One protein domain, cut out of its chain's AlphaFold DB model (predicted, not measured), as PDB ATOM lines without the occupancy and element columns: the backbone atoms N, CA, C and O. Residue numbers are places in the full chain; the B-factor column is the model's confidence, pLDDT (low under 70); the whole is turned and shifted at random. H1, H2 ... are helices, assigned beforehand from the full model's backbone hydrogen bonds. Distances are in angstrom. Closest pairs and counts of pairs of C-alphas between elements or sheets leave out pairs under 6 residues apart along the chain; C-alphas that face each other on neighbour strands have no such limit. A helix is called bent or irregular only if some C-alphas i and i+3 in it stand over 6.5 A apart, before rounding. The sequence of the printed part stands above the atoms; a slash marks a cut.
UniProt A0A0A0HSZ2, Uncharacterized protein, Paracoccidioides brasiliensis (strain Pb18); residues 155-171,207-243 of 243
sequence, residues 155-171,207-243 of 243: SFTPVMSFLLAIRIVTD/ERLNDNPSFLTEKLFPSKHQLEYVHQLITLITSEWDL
ATOM      1  N   SER A 155     340.396 322.080 267.250       55.12
ATOM      2  CA  SER A 155     339.721 323.102 266.452       55.12
ATOM      3  C   SER A 155     340.692 324.006 265.680       55.12
ATOM      4  O   SER A 155     340.257 324.938 265.015       55.12
ATOM      5  N   PHE A 156     342.006 323.752 265.759       57.00
ATOM      6  CA  PHE A 156     343.040 324.449 264.972       57.00
ATOM      7  C   PHE A 156     343.616 323.570 263.839       57.00
ATOM      8  O   PHE A 156     344.285 324.062 262.932       57.00
ATOM      9  N   THR A 157     343.320 322.265 263.854       64.75
ATOM     10  CA  THR A 157     343.790 321.297 262.853       64.75
ATOM     11  C   THR A 157     343.371 321.613 261.410       64.75
ATOM     12  O   THR A 157     344.248 321.521 260.549       64.75
ATOM     13  N   PRO A 158     342.126 322.042 261.092       68.12
ATOM     14  CA  PRO A 158     341.744 322.247 259.696       68.12
ATOM     15  C   PRO A 158     342.389 323.507 259.093       68.12
ATOM     16  O   PRO A 158     342.798 323.499 257.933       68.12
ATOM     17  N   VAL A 159     342.568 324.566 259.892       72.12
ATOM     18  CA  VAL A 159     343.255 325.796 259.459       72.12
ATOM     19  C   VAL A 159     344.734 325.522 259.189       72.12
ATOM     20  O   VAL A 159     345.255 325.946 258.164       72.12
ATOM     21  N   MET A 160     345.407 324.752 260.051       72.75
ATOM     22  CA  MET A 160     346.807 324.377 259.808       72.75
ATOM     23  C   MET A 160     346.966 323.496 258.575       72.75
ATOM     24  O   MET A 160     347.880 323.725 257.789       72.75
ATOM     25  N   SER A 161     346.071 322.525 258.359       75.50
ATOM     26  CA  SER A 161     346.114 321.725 257.130       75.50
ATOM     27  C   SER A 161     345.910 322.575 255.877       75.50
ATOM     28  O   SER A 161     346.561 322.330 254.868       75.50
ATOM     29  N   PHE A 162     345.059 323.600 255.953       76.25
ATOM     30  CA  PHE A 162     344.825 324.529 254.856       76.25
ATOM     31  C   PHE A 162     346.057 325.401 254.565       76.25
ATOM     32  O   PHE A 162     346.471 325.495 253.414       76.25
ATOM     33  N   LEU A 163     346.697 325.966 255.595       78.06
ATOM     34  CA  LEU A 163     347.929 326.750 255.430       78.06
ATOM     35  C   LEU A 163     349.060 325.930 254.795       78.06
ATOM     36  O   LEU A 163     349.800 326.449 253.968       78.06
ATOM     37  N   LEU A 164     349.169 324.645 255.145       78.38
ATOM     38  CA  LEU A 164     350.146 323.728 254.550       78.38
ATOM     39  C   LEU A 164     349.813 323.344 253.101       78.38
ATOM     40  O   LEU A 164     350.706 322.944 252.355       78.38
ATOM     41  N   ALA A 165     348.543 323.429 252.706       76.69
ATOM     42  CA  ALA A 165     348.098 323.104 251.357       76.69
ATOM     43  C   ALA A 165     348.342 324.249 250.359       76.69
ATOM     44  O   ALA A 165     348.454 323.995 249.158       76.69
ATOM     45  N   ILE A 166     348.493 325.491 250.840       79.81
ATOM     46  CA  ILE A 166     348.891 326.635 250.012       79.81
ATOM     47  C   ILE A 166     350.303 326.382 249.474       79.81
ATOM     48  O   ILE A 166     351.302 326.469 250.189       79.81
ATOM     49  N   ARG A 167     350.393 326.070 248.179       73.19
ATOM     50  CA  ARG A 167     351.667 325.881 247.483       73.19
ATOM     51  C   ARG A 167     352.177 327.221 246.980       73.19
ATOM     52  O   ARG A 167     351.598 327.815 246.075       73.19
ATOM     53  N   ILE A 168     353.292 327.664 247.545       74.31
ATOM     54  CA  ILE A 168     354.079 328.762 246.992       74.31
ATOM     55  C   ILE A 168     354.949 328.158 245.892       74.31
ATOM     56  O   ILE A 168     355.912 327.445 246.180       74.31
ATOM     57  N   VAL A 169     354.599 328.403 244.631       70.38
ATOM     58  CA  VAL A 169     355.460 327.998 243.515       70.38
ATOM     59  C   VAL A 169     356.488 329.093 243.318       70.38
ATOM     60  O   VAL A 169     356.266 330.114 242.672       70.38
ATOM     61  N   THR A 170     357.627 328.861 243.956       66.69
ATOM     62  CA  THR A 170     358.860 329.580 243.684       66.69
ATOM     63  C   THR A 170     359.568 328.823 242.577       66.69
ATOM     64  O   THR A 170     360.116 327.750 242.800       66.69
ATOM     65  N   ASP A 171     359.493 329.333 241.352       67.31
ATOM     66  CA  ASP A 171     360.342 328.832 240.279       67.31
ATOM     67  C   ASP A 171     361.772 329.358 240.532       67.31
ATOM     68  O   ASP A 171     361.985 330.576 240.466       67.31
ATOM     69  N   GLU A 207     341.837 347.849 272.267       93.62
ATOM     70  CA  GLU A 207     340.705 348.254 273.106       93.62
ATOM     71  C   GLU A 207     339.377 347.876 272.444       93.62
ATOM     72  O   GLU A 207     338.574 347.174 273.049       93.62
ATOM     73  N   ARG A 208     339.201 348.190 271.154       91.50
ATOM     74  CA  ARG A 208     337.996 347.806 270.397       91.50
ATOM     75  C   ARG A 208     337.779 346.297 270.317       91.50
ATOM     76  O   ARG A 208     336.639 345.841 270.327       91.50
ATOM     77  N   LEU A 209     338.855 345.522 270.185       86.69
ATOM     78  CA  LEU A 209     338.770 344.060 270.181       86.69
ATOM     79  C   LEU A 209     338.431 343.515 271.571       86.69
ATOM     80  O   LEU A 209     337.689 342.545 271.682       86.69
ATOM     81  N   ASN A 210     338.951 344.145 272.622       87.50
ATOM     82  CA  ASN A 210     338.715 343.752 274.005       87.50
ATOM     83  C   ASN A 210     337.301 344.115 274.488       87.50
ATOM     84  O   ASN A 210     336.703 343.355 275.248       87.50
ATOM     85  N   ASP A 211     336.744 345.223 273.997       89.69
ATOM     86  CA  ASP A 211     335.355 345.637 274.236       89.69
ATOM     87  C   ASP A 211     334.335 344.661 273.632       89.69
ATOM     88  O   ASP A 211     333.157 344.684 273.992       89.69
ATOM     89  N   ASN A 212     334.775 343.784 272.723       84.94
ATOM     90  CA  ASN A 212     333.929 342.794 272.083       84.94
ATOM     91  C   ASN A 212     334.217 341.377 272.622       84.94
ATOM     92  O   ASN A 212     335.034 340.646 272.055       84.94
ATOM     93  N   PRO A 213     333.545 340.935 273.706       81.56
ATOM     94  CA  PRO A 213     333.841 339.655 274.346       81.56
ATOM     95  C   PRO A 213     333.576 338.452 273.433       81.56
ATOM     96  O   PRO A 213     334.175 337.394 273.647       81.56
ATOM     97  N   SER A 214     332.732 338.591 272.403       81.38
ATOM     98  CA  SER A 214     332.515 337.528 271.416       81.38
ATOM     99  C   SER A 214     333.766 337.272 270.581       81.38
ATOM    100  O   SER A 214     334.048 336.125 270.271       81.38
ATOM    101  N   PHE A 215     334.605 338.280 270.323       79.25
ATOM    102  CA  PHE A 215     335.870 338.084 269.608       79.25
ATOM    103  C   PHE A 215     336.826 337.137 270.354       79.25
ATOM    104  O   PHE A 215     337.552 336.362 269.735       79.25
ATOM    105  N   LEU A 216     336.816 337.178 271.691       75.56
ATOM    106  CA  LEU A 216     337.681 336.348 272.537       75.56
ATOM    107  C   LEU A 216     337.065 334.985 272.882       75.56
ATOM    108  O   LEU A 216     337.796 334.048 273.205       75.56
ATOM    109  N   THR A 217     335.735 334.874 272.853       76.44
ATOM    110  CA  THR A 217     335.006 333.677 273.310       76.44
ATOM    111  C   THR A 217     334.426 332.848 272.171       76.44
ATOM    112  O   THR A 217     334.429 331.618 272.247       76.44
ATOM    113  N   GLU A 218     333.968 333.485 271.097       78.38
ATOM    114  CA  GLU A 218     333.439 332.807 269.926       78.38
ATOM    115  C   GLU A 218     334.584 332.420 269.003       78.38
ATOM    116  O   GLU A 218     335.252 333.231 268.358       78.38
ATOM    117  N   LYS A 219     334.805 331.114 268.926       68.38
ATOM    118  CA  LYS A 219     335.740 330.520 267.990       68.38
ATOM    119  C   LYS A 219     335.136 330.588 266.578       68.38
ATOM    120  O   LYS A 219     334.621 329.589 266.088       68.38
ATOM    121  N   LEU A 220     335.220 331.748 265.917       69.44
ATOM    122  CA  LEU A 220     334.854 331.942 264.503       69.44
ATOM    123  C   LEU A 220     335.912 331.315 263.586       69.44
ATOM    124  O   LEU A 220     336.581 331.978 262.798       69.44
ATOM    125  N   PHE A 221     336.125 330.016 263.750       66.06
ATOM    126  CA  PHE A 221     337.016 329.280 262.879       66.06
ATOM    127  C   PHE A 221     336.201 328.854 261.671       66.06
ATOM    128  O   PHE A 221     335.104 328.315 261.852       66.06
ATOM    129  N   PRO A 222     336.710 329.083 260.451       73.44
ATOM    130  CA  PRO A 222     336.008 328.644 259.268       73.44
ATOM    131  C   PRO A 222     335.748 327.141 259.366       73.44
ATOM    132  O   PRO A 222     336.618 326.368 259.787       73.44
ATOM    133  N   SER A 223     334.541 326.720 259.001       80.06
ATOM    134  CA  SER A 223     334.216 325.300 258.941       80.06
ATOM    135  C   SER A 223     335.133 324.605 257.930       80.06
ATOM    136  O   SER A 223     335.659 325.228 257.003       80.06
ATOM    137  N   LYS A 224     335.312 323.288 258.066       79.88
ATOM    138  CA  LYS A 224     336.130 322.510 257.121       79.88
ATOM    139  C   LYS A 224     335.708 322.750 255.663       79.88
ATOM    140  O   LYS A 224     336.564 322.947 254.811       79.88
ATOM    141  N   HIS A 225     334.402 322.804 255.404       80.75
ATOM    142  CA  HIS A 225     333.853 323.070 254.074       80.75
ATOM    143  C   HIS A 225     334.197 324.479 253.566       80.75
ATOM    144  O   HIS A 225     334.483 324.652 252.388       80.75
ATOM    145  N   GLN A 226     334.196 325.493 254.440       82.56
ATOM    146  CA  GLN A 226     334.617 326.847 254.063       82.56
ATOM    147  C   GLN A 226     336.099 326.884 253.679       82.56
ATOM    148  O   GLN A 226     336.451 327.516 252.691       82.56
ATOM    149  N   LEU A 227     336.959 326.174 254.412       83.19
ATOM    150  CA  LEU A 227     338.379 326.070 254.062       83.19
ATOM    151  C   LEU A 227     338.595 325.306 252.754       83.19
ATOM    152  O   LEU A 227     339.439 325.697 251.959       83.19
ATOM    153  N   GLU A 228     337.824 324.249 252.511       81.50
ATOM    154  CA  GLU A 228     337.889 323.468 251.271       81.50
ATOM    155  C   GLU A 228     337.415 324.283 250.058       81.50
ATOM    156  O   GLU A 228     338.056 324.258 249.011       81.50
ATOM    157  N   TYR A 229     336.370 325.096 250.230       84.50
ATOM    158  CA  TYR A 229     335.929 326.068 249.230       84.50
ATOM    159  C   TYR A 229     337.009 327.113 248.925       84.50
ATOM    160  O   TYR A 229     337.349 327.333 247.765       84.50
ATOM    161  N   VAL A 230     337.605 327.728 249.953       83.44
ATOM    162  CA  VAL A 230     338.696 328.696 249.756       83.44
ATOM    163  C   VAL A 230     339.903 328.022 249.100       83.44
ATOM    164  O   VAL A 230     340.531 328.612 248.230       83.44
ATOM    165  N   HIS A 231     340.207 326.773 249.451       80.56
ATOM    166  CA  HIS A 231     341.306 326.021 248.851       80.56
ATOM    167  C   HIS A 231     341.108 325.802 247.345       80.56
ATOM    168  O   HIS A 231     342.075 325.848 246.594       80.56
ATOM    169  N   GLN A 232     339.868 325.605 246.889       82.06
ATOM    170  CA  GLN A 232     339.550 325.519 245.459       82.06
ATOM    171  C   GLN A 232     339.685 326.865 244.731       82.06
ATOM    172  O   GLN A 232     339.914 326.882 243.525       82.06
ATOM    173  N   LEU A 233     339.532 327.983 245.447       81.19
ATOM    174  CA  LEU A 233     339.563 329.331 244.878       81.19
ATOM    175  C   LEU A 233     340.940 329.989 244.892       81.19
ATOM    176  O   LEU A 233     341.193 330.872 244.073       81.19
ATOM    177  N   ILE A 234     341.813 329.615 245.828       81.06
ATOM    178  CA  ILE A 234     343.164 330.167 245.877       81.06
ATOM    179  C   ILE A 234     343.933 329.641 244.668       81.06
ATOM    180  O   ILE A 234     344.327 328.476 244.603       81.06
ATOM    181  N   THR A 235     344.164 330.530 243.707       70.06
ATOM    182  CA  THR A 235     345.141 330.301 242.651       70.06
ATOM    183  C   THR A 235     346.522 330.154 243.268       70.06
ATOM    184  O   THR A 235     346.846 330.775 244.283       70.06
ATOM    185  N   LEU A 236     347.350 329.341 242.622       72.31
ATOM    186  CA  LEU A 236     348.756 329.197 242.957       72.31
ATOM    187  C   LEU A 236     349.412 330.575 243.141       72.31
ATOM    188  O   LEU A 236     349.330 331.424 242.255       72.31
ATOM    189  N   ILE A 237     350.051 330.794 244.291       73.75
ATOM    190  CA  ILE A 237     350.771 332.042 244.550       73.75
ATOM    191  C   ILE A 237     352.098 331.951 243.794       73.75
ATOM    192  O   ILE A 237     352.992 331.202 244.202       73.75
ATOM    193  N   THR A 238     352.207 332.678 242.681       67.06
ATOM    194  CA  THR A 238     353.443 332.823 241.903       67.06
ATOM    195  C   THR A 238     354.101 334.166 242.204       67.06
ATOM    196  O   THR A 238     353.443 335.152 242.546       67.06
ATOM    197  N   SER A 239     355.430 334.212 242.123       61.16
ATOM    198  CA  SER A 239     356.196 335.449 242.257       61.16
ATOM    199  C   SER A 239     356.027 336.301 240.991       61.16
ATOM    200  O   SER A 239     356.815 336.186 240.059       61.16
ATOM    201  N   GLU A 240     354.952 337.086 240.954       62.06
ATOM    202  CA  GLU A 240     354.781 338.322 240.176       62.06
ATOM    203  C   GLU A 240     355.349 338.314 238.740       62.06
ATOM    204  O   GLU A 240     356.287 339.047 238.475       62.06
ATOM    205  N   TRP A 241     354.791 337.513 237.814       52.34
ATOM    206  CA  TRP A 241     355.023 337.646 236.353       52.34
ATOM    207  C   TRP A 241     353.926 337.008 235.459       52.34
ATOM    208  O   TRP A 241     354.180 336.771 234.282       52.34
ATOM    209  N   ASP A 242     352.723 336.710 235.970       52.25
ATOM    210  CA  ASP A 242     351.652 336.055 235.179       52.25
ATOM    211  C   ASP A 242     350.413 336.955 234.940       52.25
ATOM    212  O   ASP A 242     349.282 336.467 234.939       52.25
ATOM    213  N   LEU A 243     350.614 338.264 234.731       40.69
ATOM    214  CA  LEU A 243     349.592 339.189 234.206       40.69
ATOM    215  C   LEU A 243     350.054 339.831 232.897       40.69
ATOM    216  O   LEU A 243     351.217 340.293 232.860       40.69
TER     217      LEU A 243
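AT A GLANCE: This is residues 155 to 171 and 207 to 243 of the 243 residues of an uncharacterized protein of Paracoccidioides brasiliensis (strain Pb18) (UniProt A0A0A0HSZ2). Two helices, H1 and H4, lie side by side and run the same way, and a thin arm with two very short helices, H2 and H3, sticks out from one end of this pair. Beyond the other end the stretches after H1 and after H4 run on in the same direction, and residues 168 to 169 pair with residues 237 to 238 in parallel, as strands do. The arm that sticks out is residues 207 to 218, and the link after it leads back to the start of H4. The printed part has 54 residues with four named helices, in the order H1, H2, H3, H4, and no named strand; the class is all helix, with 28 residues in the helices. The whole is extended, with a radius of gyration of the C-alphas of 15.7 A, and elongated, with spans of 44 by 25 by 15 A.

HOW THE PARTS SIT: H1, residues 157 to 165, and H4, residues 224 to 233, touch, with 7 pairs of C-alphas within 8 A. Their closest C-alphas are those of Pro 158 and Lys 224, 6.2 A apart. The two helices run the same way at a shallow tilt of 14 degrees, and their centres are 10.6 A apart. After each of them comes a stretch with no named element, and there residues 168 to 169 pair with residues 237 to 238, parallel, in a pairing too short to give named strands. H2, residues 207 to 210, and H3, residues 213 to 217, are close but not clearly touching, with 2 pairs of C-alphas within 8 A. The closest C-alphas of these two are those of Leu 209 and Phe 215, 6.7 A apart, and the centres are 9.8 A apart. H1 is apart from both H2 and H3, and H4 is apart from both as well. Each O i to N i+4 pair of the backbone is within hydrogen-bond range in H1, H3 and H4. H2 is too short for such a pair, and its one O i to N i+3 pair is within range.

IN THESE COORDINATES: The printed part begins at Ser 155, and H1 runs from Thr 157, with its C-alpha at (343.790, 321.297, 262.853), to Ala 165, with a length of 12.4 A from first to last C-alpha. After the cut, H2 runs from Glu 207, with its C-alpha at (340.705, 348.254, 273.106), to Asn 210, 5.0 A. H3 follows from Pro 213 to Thr 217, 6.2 A. H4, the longest helix with 10 residues, runs from Lys 224 to Leu 233, where the C-alpha stands at (339.563, 329.331, 244.878); it is 14.4 A long. None of the four helices is bent or irregular.

THE WHOLE: The two C-alphas farthest apart are those of Asp 171 and Asp 211, 45.4 A. Residues 172 to 206 are not printed, and the gap across this cut, from C-alpha 171 to C-alpha 207, is 42.9 A; the link from H1 to H2 lies across it. Of the links that are printed whole, H2 to H3 is tight, with 2 residues, and H3 to H4 is short, with 6 residues. Residues 207 to 218 stand free, of which 207 to 210 belong to H2 and 213 to 217 to H3. Without them the body has 42 residues, spans 37 by 15 by 13 A and has a radius of gyration of 12.4 A. Leu 243 is the chain's last residue, and its C-alpha is 37.4 A from that of Ser 155. The mean pLDDT of the printed part is 74.5, and the model's confidence is under 70 at residues 155 to 158, 170 to 171, 219 to 221 and 238 to 243.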